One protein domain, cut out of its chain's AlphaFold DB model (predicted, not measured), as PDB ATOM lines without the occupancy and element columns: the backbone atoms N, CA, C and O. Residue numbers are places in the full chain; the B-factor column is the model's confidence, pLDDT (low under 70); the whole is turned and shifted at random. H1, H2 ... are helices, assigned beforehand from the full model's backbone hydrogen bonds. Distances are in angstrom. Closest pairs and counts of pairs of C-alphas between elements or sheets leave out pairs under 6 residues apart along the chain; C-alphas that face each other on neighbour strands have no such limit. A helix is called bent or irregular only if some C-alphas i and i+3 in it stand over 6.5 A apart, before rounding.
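Overview. This is residues 2 to 40 and 157 to 208 of the 208 residues of the protein "ATP-dependent DNA helicase RecG" of Candidatus Sulfotelmatomonas gaucii (UniProt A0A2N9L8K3). A short helix, H2, sits in the middle of a sparse group of helices, with H1 and H4 towards opposite sides of it and the longest helix, H3, along another side. A long loop, residues 181 to 198, runs out from H3 and folds back to H4; its residues 189 to 194 stick out at one end of the elongated whole. The printed part has 91 residues with four named helices, in the order H1, H2, H3, H4, and no named strand. The class is all helix, though under half of the residues, 37 of 91, are in named elements. The whole is only just compact, close to loose, with a radius of gyration of the C-alphas of 14.2 A and spans of 46 by 27 by 21 A.

Arrangement. After residues 2 to 15, which hold no named element, comes H1, residues 16 to 24, which touches no helix. A tight link of 5 residues joins it to H2, residues 30 to 35, yet H1 and H2 are apart. H3, residues 166 to 180, only just touches H2, with 3 pairs of C-alphas within 8 A and with its residues 173 to 176 alone. Their closest C-alphas, those of Leu 34 and Ile 173, are 6.8 A apart. H2 and H3 run opposite ways at a steep tilt of 55 degrees. H4, residues 199 to 205, is close to H2 but not clearly touching; their closest C-alphas, those of Leu 34 and Leu 203, are 7.3 A apart. H1 is apart from H3 and H4, and H3 is apart from H4. In H1, H2 and H3 every O i to N i+4 pair is within hydrogen-bond range; in H4 0 of 3 are, beside 1 of 4 O i to N i+3 pairs.

Along the chain. H1 begins at C-alpha 16, (-54.594, 41.490, -26.434), and is 12.9 A long from first to last C-alpha. H2 measures 8.9 A and H3 20.8 A, the latter ending at C-alpha 180, (-48.429, 41.711, -46.306). H4, 13.0 A long, ends at C-alpha 205, (-49.709, 26.772, -51.243); it is irregular, but only just, with C-alphas 199 and 202 6.9 A apart.

Size, cuts and confidence. The two C-alphas farthest apart, those of Gly 161 and Ser 191, are 46.2 A apart. Residues 41 to 156 are not printed; across this cut, on the link from H2 to H3, C-alphas 40 and 157 are 9.2 A apart. The link from H3 to H4 is long, 18 residues. The mean pLDDT of the printed part is 75.0, and residues 162 and 182 to 208 are under 70.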
ATOM      1  N   LEU A   2     -47.137  45.383 -42.069       75.94
ATOM      2  CA  LEU A   2     -46.776  44.320 -41.124       75.94
ATOM      3  C   LEU A   2     -45.635  43.477 -41.710       75.94
ATOM      4  O   LEU A   2     -45.639  43.190 -42.908       75.94
ATOM      5  N   SER A   3     -44.680  43.093 -40.871       82.31
ATOM      6  CA  SER A   3     -43.569  42.188 -41.173       82.31
ATOM      7  C   SER A   3     -43.776  40.819 -40.516       82.31
ATOM      8  O   SER A   3     -44.557  40.674 -39.579       82.31
ATOM      9  N   LEU A   4     -43.048  39.799 -40.983       82.12
ATOM     10  CA  LEU A   4     -43.130  38.424 -40.467       82.12
ATOM     11  C   LEU A   4     -42.768  38.323 -38.974       82.12
ATOM     12  O   LEU A   4     -43.392  37.561 -38.242       82.12
ATOM     13  N   GLY A   5     -41.800  39.122 -38.520       84.38
ATOM     14  CA  GLY A   5     -41.359  39.142 -37.121       84.38
ATOM     15  C   GLY A   5     -42.236  39.977 -36.185       84.38
ATOM     16  O   GLY A   5     -41.966  40.010 -34.985       84.38
ATOM     17  N   ASP A   6     -43.260  40.665 -36.702       88.06
ATOM     18  CA  ASP A   6     -44.120  41.497 -35.865       88.06
ATOM     19  C   ASP A   6     -44.958  40.626 -34.927       88.06
ATOM     20  O   ASP A   6     -45.401  39.528 -35.280       88.06
ATOM     21  N   GLN A   7     -45.205  41.133 -33.719       90.38
ATOM     22  CA  GLN A   7     -46.030  40.435 -32.737       90.38
ATOM     23  C   GLN A   7     -47.451  40.224 -33.263       90.38
ATOM     24  O   GLN A   7     -48.068  41.129 -33.834       90.38
ATOM     25  N   VAL A   8     -48.011  39.048 -32.979       88.94
ATOM     26  CA  VAL A   8     -49.326  38.622 -33.477       88.94
ATOM     27  C   VAL A   8     -50.465  39.560 -33.050       88.94
ATOM     28  O   VAL A   8     -51.478  39.654 -33.738       88.94
ATOM     29  N   GLN A   9     -50.287  40.324 -31.968       89.00
ATOM     30  CA  GLN A   9     -51.245  41.331 -31.498       89.00
ATOM     31  C   GLN A   9     -51.497  42.476 -32.492       89.00
ATOM     32  O   GLN A   9     -52.543  43.116 -32.438       89.00
ATOM     33  N   PHE A  10     -50.547  42.763 -33.388       87.75
ATOM     34  CA  PHE A  10     -50.705  43.819 -34.393       87.75
ATOM     35  C   PHE A  10     -51.475  43.332 -35.625       87.75
ATOM     36  O   PHE A  10     -51.835  44.124 -36.500       87.75
ATOM     37  N   VAL A  11     -51.773  42.032 -35.696       86.06
ATOM     38  CA  VAL A  11     -52.570  41.453 -36.770       86.06
ATOM     39  C   VAL A  11     -54.037  41.822 -36.576       86.06
ATOM     40  O   VAL A  11     -54.657  41.555 -35.545       86.06
ATOM     41  N   ARG A  12     -54.637  42.409 -37.613       84.00
ATOM     42  CA  ARG A  12     -56.044  42.819 -37.601       84.00
ATOM     43  C   ARG A  12     -56.969  41.634 -37.286       84.00
ATOM     44  O   ARG A  12     -57.147  40.732 -38.104       84.00
ATOM     45  N   GLY A  13     -57.631  41.700 -36.131       82.44
ATOM     46  CA  GLY A  13     -58.536  40.657 -35.632       82.44
ATOM     47  C   GLY A  13     -57.987  39.862 -34.444       82.44
ATOM     48  O   GLY A  13     -58.738  39.080 -33.859       82.44
ATOM     49  N   VAL A  14     -56.730  40.103 -34.057       87.56
ATOM     50  CA  VAL A  14     -56.095  39.587 -32.840       87.56
ATOM     51  C   VAL A  14     -56.046  40.718 -31.812       87.56
ATOM     52  O   VAL A  14     -55.320  41.688 -31.977       87.56
ATOM     53  N   GLY A  15     -56.873  40.634 -30.767       87.56
ATOM     54  CA  GLY A  15     -56.804  41.555 -29.625       87.56
ATOM     55  C   GLY A  15     -55.838  41.055 -28.540       87.56
ATOM     56  O   GLY A  15     -55.433  39.894 -28.608       87.56
ATOM     57  N   PRO A  16     -55.541  41.854 -27.497       88.19
ATOM     58  CA  PRO A  16     -54.594  41.490 -26.434       88.19
ATOM     59  C   PRO A  16     -54.895  40.130 -25.788       88.19
ATOM     60  O   PRO A  16     -54.043  39.254 -25.735       88.19
ATOM     61  N   HIS A  17     -56.160  39.894 -25.434       87.81
ATOM     62  CA  HIS A  17     -56.592  38.623 -24.851       87.81
ATOM     63  C   HIS A  17     -56.461  37.429 -25.814       87.81
ATOM     64  O   HIS A  17     -56.232  36.297 -25.403       87.81
ATOM     65  N   VAL A  18     -56.617  37.661 -27.122       88.25
ATOM     66  CA  VAL A  18     -56.407  36.601 -28.115       88.25
ATOM     67  C   VAL A  18     -54.920  36.322 -28.301       88.25
ATOM     68  O   VAL A  18     -54.548  35.164 -28.444       88.25
ATOM     69  N   ALA A  19     -54.077  37.355 -28.256       89.62
ATOM     70  CA  ALA A  19     -52.630  37.199 -28.304       89.62
ATOM     71  C   ALA A  19     -52.108  36.369 -27.117       89.62
ATOM     72  O   ALA A  19     -51.273  35.498 -27.328       89.62
ATOM     73  N   GLU A  20     -52.654  36.552 -25.910       89.88
ATOM     74  CA  GLU A  20     -52.340  35.712 -24.741       89.88
ATOM     75  C   GLU A  20     -52.664  34.232 -24.993       89.88
ATOM     76  O   GLU A  20     -51.801  33.371 -24.830       89.88
ATOM     77  N   MET A  21     -53.873  33.928 -25.481       88.75
ATOM     78  CA  MET A  21     -54.267  32.548 -25.812       88.75
ATOM     79  C   MET A  21     -53.395  31.932 -26.918       88.75
ATOM     80  O   MET A  21     -53.110  30.736 -26.900       88.75
ATOM     81  N   LEU A  22     -52.975  32.732 -27.901       88.81
ATOM     82  CA  LEU A  22     -52.062  32.285 -28.957       88.81
ATOM     83  C   LEU A  22     -50.650  32.028 -28.416       88.81
ATOM     84  O   LEU A  22     -50.015  31.048 -28.810       88.81
ATOM     85  N   ALA A  23     -50.185  32.845 -27.468       90.12
ATOM     86  CA  ALA A  23     -48.889  32.670 -26.826       90.12
ATOM     87  C   ALA A  23     -48.807  31.344 -26.048       90.12
ATOM     88  O   ALA A  23     -47.782  30.666 -26.126       90.12
ATOM     89  N   GLU A  24     -49.897  30.903 -25.401       89.31
ATOM     90  CA  GLU A  24     -49.991  29.567 -24.777       89.31
ATOM     91  C   GLU A  24     -49.779  28.420 -25.782       89.31
ATOM     92  O   GLU A  24     -49.349  27.324 -25.418       89.31
ATOM     93  N   LYS A  25     -50.062  28.665 -27.066       87.62
ATOM     94  CA  LYS A  25     -49.857  27.728 -28.181       87.62
ATOM     95  C   LYS A  25     -48.547  27.959 -28.933       87.62
ATOM     96  O   LYS A  25     -48.365  27.389 -30.004       87.62
ATOM     97  N   SER A  26     -47.627  28.742 -28.367       89.75
ATOM     98  CA  SER A  26     -46.350  29.115 -28.995       89.75
ATOM     99  C   SER A  26     -46.505  29.893 -30.311       89.75
ATOM    100  O   SER A  26     -45.629  29.835 -31.163       89.75
ATOM    101  N   ILE A  27     -47.609  30.632 -30.478       90.75
ATOM    102  CA  ILE A  27     -47.842  31.520 -31.624       90.75
ATOM    103  C   ILE A  27     -47.658  32.960 -31.140       90.75
ATOM    104  O   ILE A  27     -48.551  33.521 -30.504       90.75
ATOM    105  N   GLN A  28     -46.492  33.552 -31.409       91.75
ATOM    106  CA  GLN A  28     -46.136  34.886 -30.903       91.75
ATOM    107  C   GLN A  28     -46.007  35.925 -32.015       91.75
ATOM    108  O   GLN A  28     -46.279  37.107 -31.793       91.75
ATOM    109  N   THR A  29     -45.625  35.491 -33.211       92.62
ATOM    110  CA  THR A  29     -45.363  36.358 -34.362       92.62
ATOM    111  C   THR A  29     -46.360  36.133 -35.496       92.62
ATOM    112  O   THR A  29     -47.084  35.132 -35.541       92.62
ATOM    113  N   ALA A  30     -46.404  37.076 -36.441       89.31
ATOM    114  CA  ALA A  30     -47.126  36.901 -37.696       89.31
ATOM    115  C   ALA A  30     -46.624  35.671 -38.476       89.31
ATOM    116  O   ALA A  30     -47.430  34.955 -39.071       89.31
ATOM    117  N   GLU A  31     -45.319  35.391 -38.436       89.50
ATOM    118  CA  GLU A  31     -44.711  34.196 -39.025       89.50
ATOM    119  C   GLU A  31     -45.270  32.906 -38.410       89.50
ATOM    120  O   GLU A  31     -45.734  32.034 -39.148       89.50
ATOM    121  N   ASP A  32     -45.310  32.803 -37.079       90.38
ATOM    122  CA  ASP A  32     -45.836  31.616 -36.389       90.38
ATOM    123  C   ASP A  32     -47.292  31.337 -36.779       90.38
ATOM    124  O   ASP A  32     -47.679  30.192 -37.020       90.38
ATOM    125  N   LEU A  33     -48.100  32.398 -36.896       89.06
ATOM    126  CA  LEU A  33     -49.502  32.283 -37.284       89.06
ATOM    127  C   LEU A  33     -49.663  31.779 -38.727       89.06
ATOM    128  O   LEU A  33     -50.567  30.994 -39.000       89.06
ATOM    129  N   LEU A  34     -48.786  32.189 -39.648       88.12
ATOM    130  CA  LEU A  34     -48.785  31.692 -41.028       88.12
ATOM    131  C   LEU A  34     -48.330  30.232 -41.133       88.12
ATOM    132  O   LEU A  34     -48.775  29.512 -42.029       88.12
ATOM    133  N   TYR A  35     -47.445  29.791 -40.238       89.12
ATOM    134  CA  TYR A  35     -47.006  28.396 -40.169       89.12
ATOM    135  C   TYR A  35     -47.957  27.489 -39.386       89.12
ATOM    136  O   TYR A  35     -47.763  26.269 -39.395       89.12
ATOM    137  N   HIS A  36     -49.014  28.029 -38.782       89.31
ATOM    138  CA  HIS A  36     -50.113  27.222 -38.269       89.31
ATOM    139  C   HIS A  36     -50.969  26.704 -39.434       89.31
ATOM    140  O   HIS A  36     -51.986  27.286 -39.798       89.31
ATOM    141  N   LEU A  37     -50.507  25.627 -40.070       89.00
ATOM    142  CA  LEU A  37     -51.111  25.085 -41.285       89.00
ATOM    143  C   LEU A  37     -52.458  24.403 -41.008       89.00
ATOM    144  O   LEU A  37     -52.627  23.760 -39.969       89.00
ATOM    145  N   PRO A  38     -53.404  24.453 -41.961       89.25
ATOM    146  CA  PRO A  38     -54.621  23.664 -41.861       89.25
ATOM    147  C   PRO A  38     -54.299  22.169 -41.972       89.25
ATOM    148  O   PRO A  38     -53.486  21.751 -42.798       89.25
ATOM    149  N   PHE A  39     -54.970  21.351 -41.162       87.94
ATOM    150  CA  PHE A  39     -54.757  19.900 -41.139       87.94
ATOM    151  C   PHE A  39     -55.574  19.166 -42.212       87.94
ATOM    152  O   PHE A  39     -55.236  18.049 -42.598       87.94
ATOM    153  N   ARG A  40     -56.661  19.778 -42.701       85.25
ATOM    154  CA  ARG A  40     -57.442  19.267 -43.834       85.25
ATOM    155  C   ARG A  40     -58.004  20.403 -44.675       85.25
ATOM    156  O   ARG A  40     -58.206  21.515 -44.190       85.25
ATOM    157  N   GLU A 157     -56.848  23.277 -36.712       84.81
ATOM    158  CA  GLU A 157     -57.050  22.832 -35.339       84.81
ATOM    159  C   GLU A 157     -57.525  24.011 -34.486       84.81
ATOM    160  O   GLU A 157     -57.135  25.157 -34.709       84.81
ATOM    161  N   SER A 158     -58.420  23.768 -33.528       84.69
ATOM    162  CA  SER A 158     -58.880  24.864 -32.675       84.69
ATOM    163  C   SER A 158     -57.751  25.304 -31.745       84.69
ATOM    164  O   SER A 158     -57.243  24.505 -30.958       84.69
ATOM    165  N   LEU A 159     -57.406  26.591 -31.797       82.94
ATOM    166  CA  LEU A 159     -56.365  27.190 -30.956       82.94
ATOM    167  C   LEU A 159     -56.861  27.543 -29.545       82.94
ATOM    168  O   LEU A 159     -56.072  27.960 -28.707       82.94
ATOM    169  N   GLY A 160     -58.151  27.350 -29.257       75.25
ATOM    170  CA  GLY A 160     -58.725  27.626 -27.942       75.25
ATOM    171  C   GLY A 160     -60.203  27.993 -28.018       75.25
ATOM    172  O   GLY A 160     -60.585  29.044 -28.540       75.25
ATOM    173  N   GLY A 161     -61.055  27.121 -27.473       74.38
ATOM    174  CA  GLY A 161     -62.499  27.343 -27.387       74.38
ATOM    175  C   GLY A 161     -63.207  27.484 -28.742       74.38
ATOM    176  O   GLY A 161     -62.689  27.114 -29.795       74.38
ATOM    177  N   SER A 162     -64.434  28.010 -28.717       67.31
ATOM    178  CA  SER A 162     -65.242  28.264 -29.921       67.31
ATOM    179  C   SER A 162     -64.864  29.564 -30.639       67.31
ATOM    180  O   SER A 162     -65.139  29.711 -31.830       67.31
ATOM    181  N   ARG A 163     -64.228  30.508 -29.930       72.00
ATOM    182  CA  ARG A 163     -63.843  31.823 -30.465       72.00
ATOM    183  C   ARG A 163     -62.682  31.724 -31.458       72.00
ATOM    184  O   ARG A 163     -62.732  32.396 -32.482       72.00
ATOM    185  N   LEU A 164     -61.691  30.866 -31.198       80.44
ATOM    186  CA  LEU A 164     -60.523  30.657 -32.070       80.44
ATOM    187  C   LEU A 164     -60.705  29.469 -33.028       80.44
ATOM    188  O   LEU A 164     -59.740  28.820 -33.436       80.44
ATOM    189  N   ALA A 165     -61.954  29.171 -33.391       82.81
ATOM    190  CA  ALA A 165     -62.278  28.122 -34.349       82.81
ATOM    191  C   ALA A 165     -61.752  28.452 -35.759       82.81
ATOM    192  O   ALA A 165     -61.455  29.603 -36.089       82.81
ATOM    193  N   SER A 166     -61.716  27.448 -36.640       84.00
ATOM    194  CA  SER A 166     -61.110  27.551 -37.975       84.00
ATOM    195  C   SER A 166     -61.662  28.705 -38.831       84.00
ATOM    196  O   SER A 166     -60.947  29.229 -39.677       84.00
ATOM    197  N   ARG A 167     -62.923  29.134 -38.630       81.81
ATOM    198  CA  ARG A 167     -63.496  30.303 -39.330       81.81
ATOM    199  C   ARG A 167     -62.795  31.608 -38.947       81.81
ATOM    200  O   ARG A 167     -62.504  32.414 -39.825       81.81
ATOM    201  N   TRP A 168     -62.525  31.810 -37.659       86.38
ATOM    202  CA  TRP A 168     -61.807  32.992 -37.188       86.38
ATOM    203  C   TRP A 168     -60.371  32.991 -37.724       86.38
ATOM    204  O   TRP A 168     -59.946  33.985 -38.306       86.38
ATOM    205  N   GLN A 169     -59.681  31.847 -37.644       88.88
ATOM    206  CA  GLN A 169     -58.308  31.706 -38.144       88.88
ATOM    207  C   GLN A 169     -58.211  32.028 -39.639       88.88
ATOM    208  O   GLN A 169     -57.374  32.832 -40.035       88.88
ATOM    209  N   ARG A 170     -59.138  31.512 -40.461       87.19
ATOM    210  CA  ARG A 170     -59.234  31.856 -41.891       87.19
ATOM    211  C   ARG A 170     -59.322  33.361 -42.132       87.19
ATOM    212  O   ARG A 170     -58.619  33.877 -42.995       87.19
ATOM    213  N   LYS A 171     -60.169  34.063 -41.374       85.81
ATOM    214  CA  LYS A 171     -60.349  35.516 -41.508       85.81
ATOM    215  C   LYS A 171     -59.082  36.281 -41.127       85.81
ATOM    216  O   LYS A 171     -58.703  37.215 -41.826       85.81
ATOM    217  N   VAL A 172     -58.430  35.888 -40.034       88.81
ATOM    218  CA  VAL A 172     -57.199  36.536 -39.567       88.81
ATOM    219  C   VAL A 172     -56.047  36.292 -40.534       88.81
ATOM    220  O   VAL A 172     -55.388  37.250 -40.917       88.81
ATOM    221  N   ILE A 173     -55.851  35.049 -40.985       88.94
ATOM    222  CA  ILE A 173     -54.816  34.694 -41.966       88.94
ATOM    223  C   ILE A 173     -55.048  35.443 -43.281       88.94
ATOM    224  O   ILE A 173     -54.107  36.006 -43.827       88.94
ATOM    225  N   PHE A 174     -56.294  35.521 -43.762       86.44
ATOM    226  CA  PHE A 174     -56.622  36.299 -44.957       86.44
ATOM    227  C   PHE A 174     -56.244  37.777 -44.792       86.44
ATOM    228  O   PHE A 174     -55.484  38.306 -45.594       86.44
ATOM    229  N   ASN A 175     -56.686  38.425 -43.708       85.69
ATOM    230  CA  ASN A 175     -56.339  39.823 -43.437       85.69
ATOM    231  C   ASN A 175     -54.827  40.035 -43.306       85.69
ATOM    232  O   ASN A 175     -54.305  41.066 -43.722       85.69
ATOM    233  N   LEU A 176     -54.127  39.087 -42.685       87.00
ATOM    234  CA  LEU A 176     -52.681  39.127 -42.535       87.00
ATOM    235  C   LEU A 176     -51.995  39.082 -43.906       87.00
ATOM    236  O   LEU A 176     -51.157  39.933 -44.190       87.00
ATOM    237  N   LEU A 177     -52.387  38.139 -44.766       85.19
ATOM    238  CA  LEU A 177     -51.865  38.012 -46.126       85.19
ATOM    239  C   LEU A 177     -52.154  39.257 -46.970       85.19
ATOM    240  O   LEU A 177     -51.241  39.739 -47.635       85.19
ATOM    241  N   GLU A 178     -53.366  39.815 -46.895       83.25
ATOM    242  CA  GLU A 178     -53.724  41.070 -47.574       83.25
ATOM    243  C   GLU A 178     -52.825  42.233 -47.135       83.25
ATOM    244  O   GLU A 178     -52.279  42.946 -47.972       83.25
ATOM    245  N   ASN A 179     -52.588  42.387 -45.828       82.62
ATOM    246  CA  ASN A 179     -51.728  43.451 -45.296       82.62
ATOM    247  C   ASN A 179     -50.237  43.268 -45.627       82.62
ATOM    248  O   ASN A 179     -49.483  44.242 -45.591       82.62
ATOM    249  N   MET A 180     -49.803  42.036 -45.908       79.00
ATOM    250  CA  MET A 180     -48.429  41.711 -46.306       79.00
ATOM    251  C   MET A 180     -48.246  41.621 -47.827       79.00
ATOM    252  O   MET A 180     -47.124  41.369 -48.280       79.00
ATOM    253  N   ARG A 181     -49.300  41.816 -48.639       72.12
ATOM    254  CA  ARG A 181     -49.170  41.844 -50.105       72.12
ATOM    255  C   ARG A 181     -48.121  42.892 -50.494       72.12
ATOM    256  O   ARG A 181     -48.261  44.071 -50.191       72.12
ATOM    257  N   GLY A 182     -47.048  42.439 -51.142       65.56
ATOM    258  CA  GLY A 182     -45.921  43.278 -51.569       65.56
ATOM    259  C   GLY A 182     -44.784  43.453 -50.550       65.56
ATOM    260  O   GLY A 182     -43.735  43.959 -50.930       65.56
ATOM    261  N   ALA A 183     -44.942  43.008 -49.298       65.31
ATOM    262  CA  ALA A 183     -43.896  43.082 -48.265       65.31
ATOM    263  C   ALA A 183     -43.041  41.804 -48.163       65.31
ATOM    264  O   ALA A 183     -41.967  41.812 -47.563       65.31
ATOM    265  N   VAL A 184     -43.503  40.692 -48.743       64.81
ATOM    266  CA  VAL A 184     -42.762  39.426 -48.742       64.81
ATOM    267  C   VAL A 184     -41.760  39.434 -49.893       64.81
ATOM    268  O   VAL A 184     -42.152  39.480 -51.058       64.81
ATOM    269  N   ALA A 185     -40.468  39.370 -49.565       60.72
ATOM    270  CA  ALA A 185     -39.409  39.260 -50.560       60.72
ATOM    271  C   ALA A 185     -39.637  38.032 -51.460       60.72
ATOM    272  O   ALA A 185     -39.877  36.926 -50.969       60.72
ATOM    273  N   GLU A 186     -39.551  38.214 -52.781       54.94
ATOM    274  CA  GLU A 186     -39.611  37.109 -53.738       54.94
ATOM    275  C   GLU A 186     -38.364  36.236 -53.537       54.94
ATOM    276  O   GLU A 186     -37.264  36.548 -53.981       54.94
ATOM    277  N   CYS A 187     -38.528  35.142 -52.798       60.69
ATOM    278  CA  CYS A 187     -37.445  34.205 -52.514       60.69
ATOM    279  C   CYS A 187     -37.155  33.245 -53.678       60.69
ATOM    280  O   CYS A 187     -36.260  32.406 -53.587       60.69
ATOM    281  N   LEU A 188     -37.936  33.321 -54.758       59.69
ATOM    282  CA  LEU A 188     -37.642  32.599 -55.981       59.69
ATOM    283  C   LEU A 188     -36.654  33.423 -56.813       59.69
ATOM    284  O   LEU A 188     -36.977  34.549 -57.189       59.69
ATOM    285  N   PRO A 189     -35.460  32.889 -57.129       61.19
ATOM    286  CA  PRO A 189     -34.591  33.548 -58.090       61.19
ATOM    287  C   PRO A 189     -35.329  33.671 -59.431       61.19
ATOM    288  O   PRO A 189     -35.959  32.717 -59.886       61.19
ATOM    289  N   HIS A 190     -35.223  34.836 -60.080       59.53
ATOM    290  CA  HIS A 190     -35.833  35.116 -61.393       59.53
ATOM    291  C   HIS A 190     -35.353  34.158 -62.505       59.53
ATOM    292  O   HIS A 190     -35.951  34.068 -63.572       59.53
ATOM    293  N   SER A 191     -34.274  33.421 -62.243       53.59
ATOM    294  CA  SER A 191     -33.654  32.434 -63.118       53.59
ATOM    295  C   SER A 191     -33.681  31.059 -62.446       53.59
ATOM    296  O   SER A 191     -33.146  30.893 -61.348       53.59
ATOM    297  N   GLY A 192     -34.300  30.077 -63.107       54.56
ATOM    298  CA  GLY A 192     -34.610  28.739 -62.595       54.56
ATOM    299  C   GLY A 192     -33.422  27.844 -62.225       54.56
ATOM    300  O   GLY A 192     -33.244  26.785 -62.819       54.56
ATOM    301  N   HIS A 193     -32.672  28.188 -61.179       46.56
ATOM    302  CA  HIS A 193     -31.707  27.283 -60.565       46.56
ATOM    303  C   HIS A 193     -31.908  27.129 -59.058       46.56
ATOM    304  O   HIS A 193     -32.188  28.064 -58.312       46.56
ATOM    305  N   ARG A 194     -31.781  25.864 -58.643       47.97
ATOM    306  CA  ARG A 194     -31.985  25.326 -57.298       47.97
ATOM    307  C   ARG A 194     -31.099  26.036 -56.272       47.97
ATOM    308  O   ARG A 194     -29.964  25.632 -56.053       47.97
ATOM    309  N   SER A 195     -31.659  27.015 -55.574       39.72
ATOM    310  CA  SER A 195     -31.138  27.506 -54.300       39.72
ATOM    311  C   SER A 195     -32.021  26.955 -53.178       39.72
ATOM    312  O   SER A 195     -33.177  27.340 -53.020       39.72
ATOM    313  N   ARG A 196     -31.504  25.977 -52.427       45.53
ATOM    314  CA  ARG A 196     -32.205  25.268 -51.337       45.53
ATOM    315  C   ARG A 196     -32.231  26.052 -50.012       45.53
ATOM    316  O   ARG A 196     -32.143  25.448 -48.950       45.53
ATOM    317  N   SER A 197     -32.359  27.378 -50.042       44.38
ATOM    318  CA  SER A 197     -32.256  28.197 -48.823       44.38
ATOM    319  C   SER A 197     -33.370  29.233 -48.675       44.38
ATOM    320  O   SER A 197     -33.131  30.388 -48.341       44.38
ATOM    321  N   CYS A 198     -34.620  28.853 -48.943       42.69
ATOM    322  CA  CYS A 198     -35.739  29.783 -48.799       42.69
ATOM    323  C   CYS A 198     -36.912  29.147 -48.048       42.69
ATOM    324  O   CYS A 198     -37.703  28.394 -48.616       42.69
ATOM    325  N   ARG A 199     -37.035  29.494 -46.757       50.69
ATOM    326  CA  ARG A 199     -38.151  29.111 -45.869       50.69
ATOM    327  C   ARG A 199     -39.522  29.596 -46.387       50.69
ATOM    328  O   ARG A 199     -40.527  28.937 -46.151       50.69
ATOM    329  N   ALA A 200     -39.554  30.655 -47.202       45.78
ATOM    330  CA  ALA A 200     -40.774  31.274 -47.736       45.78
ATOM    331  C   ALA A 200     -41.555  30.440 -48.777       45.78
ATOM    332  O   ALA A 200     -42.713  30.738 -49.067       45.78
ATOM    333  N   HIS A 201     -40.968  29.379 -49.344       41.03
ATOM    334  CA  HIS A 201     -41.592  28.646 -50.456       41.03
ATOM    335  C   HIS A 201     -42.839  27.834 -50.046       41.03
ATOM    336  O   HIS A 201     -43.622  27.417 -50.899       41.03
ATOM    337  N   ARG A 202     -43.060  27.617 -48.743       43.81
ATOM    338  CA  ARG A 202     -44.197  26.826 -48.244       43.81
ATOM    339  C   ARG A 202     -45.496  27.641 -48.109       43.81
ATOM    340  O   ARG A 202     -46.569  27.046 -48.118       43.81
ATOM    341  N   LEU A 203     -45.423  28.976 -48.065       43.53
ATOM    342  CA  LEU A 203     -46.573  29.837 -47.751       43.53
ATOM    343  C   LEU A 203     -47.536  30.080 -48.930       43.53
ATOM    344  O   LEU A 203     -48.730  30.267 -48.715       43.53
ATOM    345  N   ARG A 204     -47.072  29.998 -50.187       41.09
ATOM    346  CA  ARG A 204     -47.939  30.222 -51.366       41.09
ATOM    347  C   ARG A 204     -48.944  29.095 -51.640       41.09
ATOM    348  O   ARG A 204     -49.936  29.342 -52.310       41.09
ATOM    349  N   ARG A 205     -48.741  27.883 -51.106       37.34
ATOM    350  CA  ARG A 205     -49.709  26.772 -51.243       37.34
ATOM    351  C   ARG A 205     -50.871  26.822 -50.245       37.34
ATOM    352  O   ARG A 205     -51.767  26.002 -50.348       37.34
ATOM    353  N   ILE A 206     -50.843  27.744 -49.282       42.69
ATOM    354  CA  ILE A 206     -51.884  27.893 -48.249       42.69
ATOM    355  C   ILE A 206     -52.965  28.895 -48.701       42.69
ATOM    356  O   ILE A 206     -54.057  28.927 -48.142       42.69
ATOM    357  N   ALA A 207     -52.661  29.713 -49.716       34.50
ATOM    358  CA  ALA A 207     -53.478  30.843 -50.159       34.50
ATOM    359  C   ALA A 207     -54.138  30.661 -51.544       34.50
ATOM    360  O   ALA A 207     -54.745  31.608 -52.039       34.50
ATOM    361  N   ALA A 208     -54.017  29.481 -52.162       31.75
ATOM    362  CA  ALA A 208     -54.688  29.099 -53.408       31.75
ATOM    363  C   ALA A 208     -55.546  27.857 -53.153       31.75
ATOM    364  O   ALA A 208     -56.687  27.821 -53.658       31.75
TER     365      ALA A 208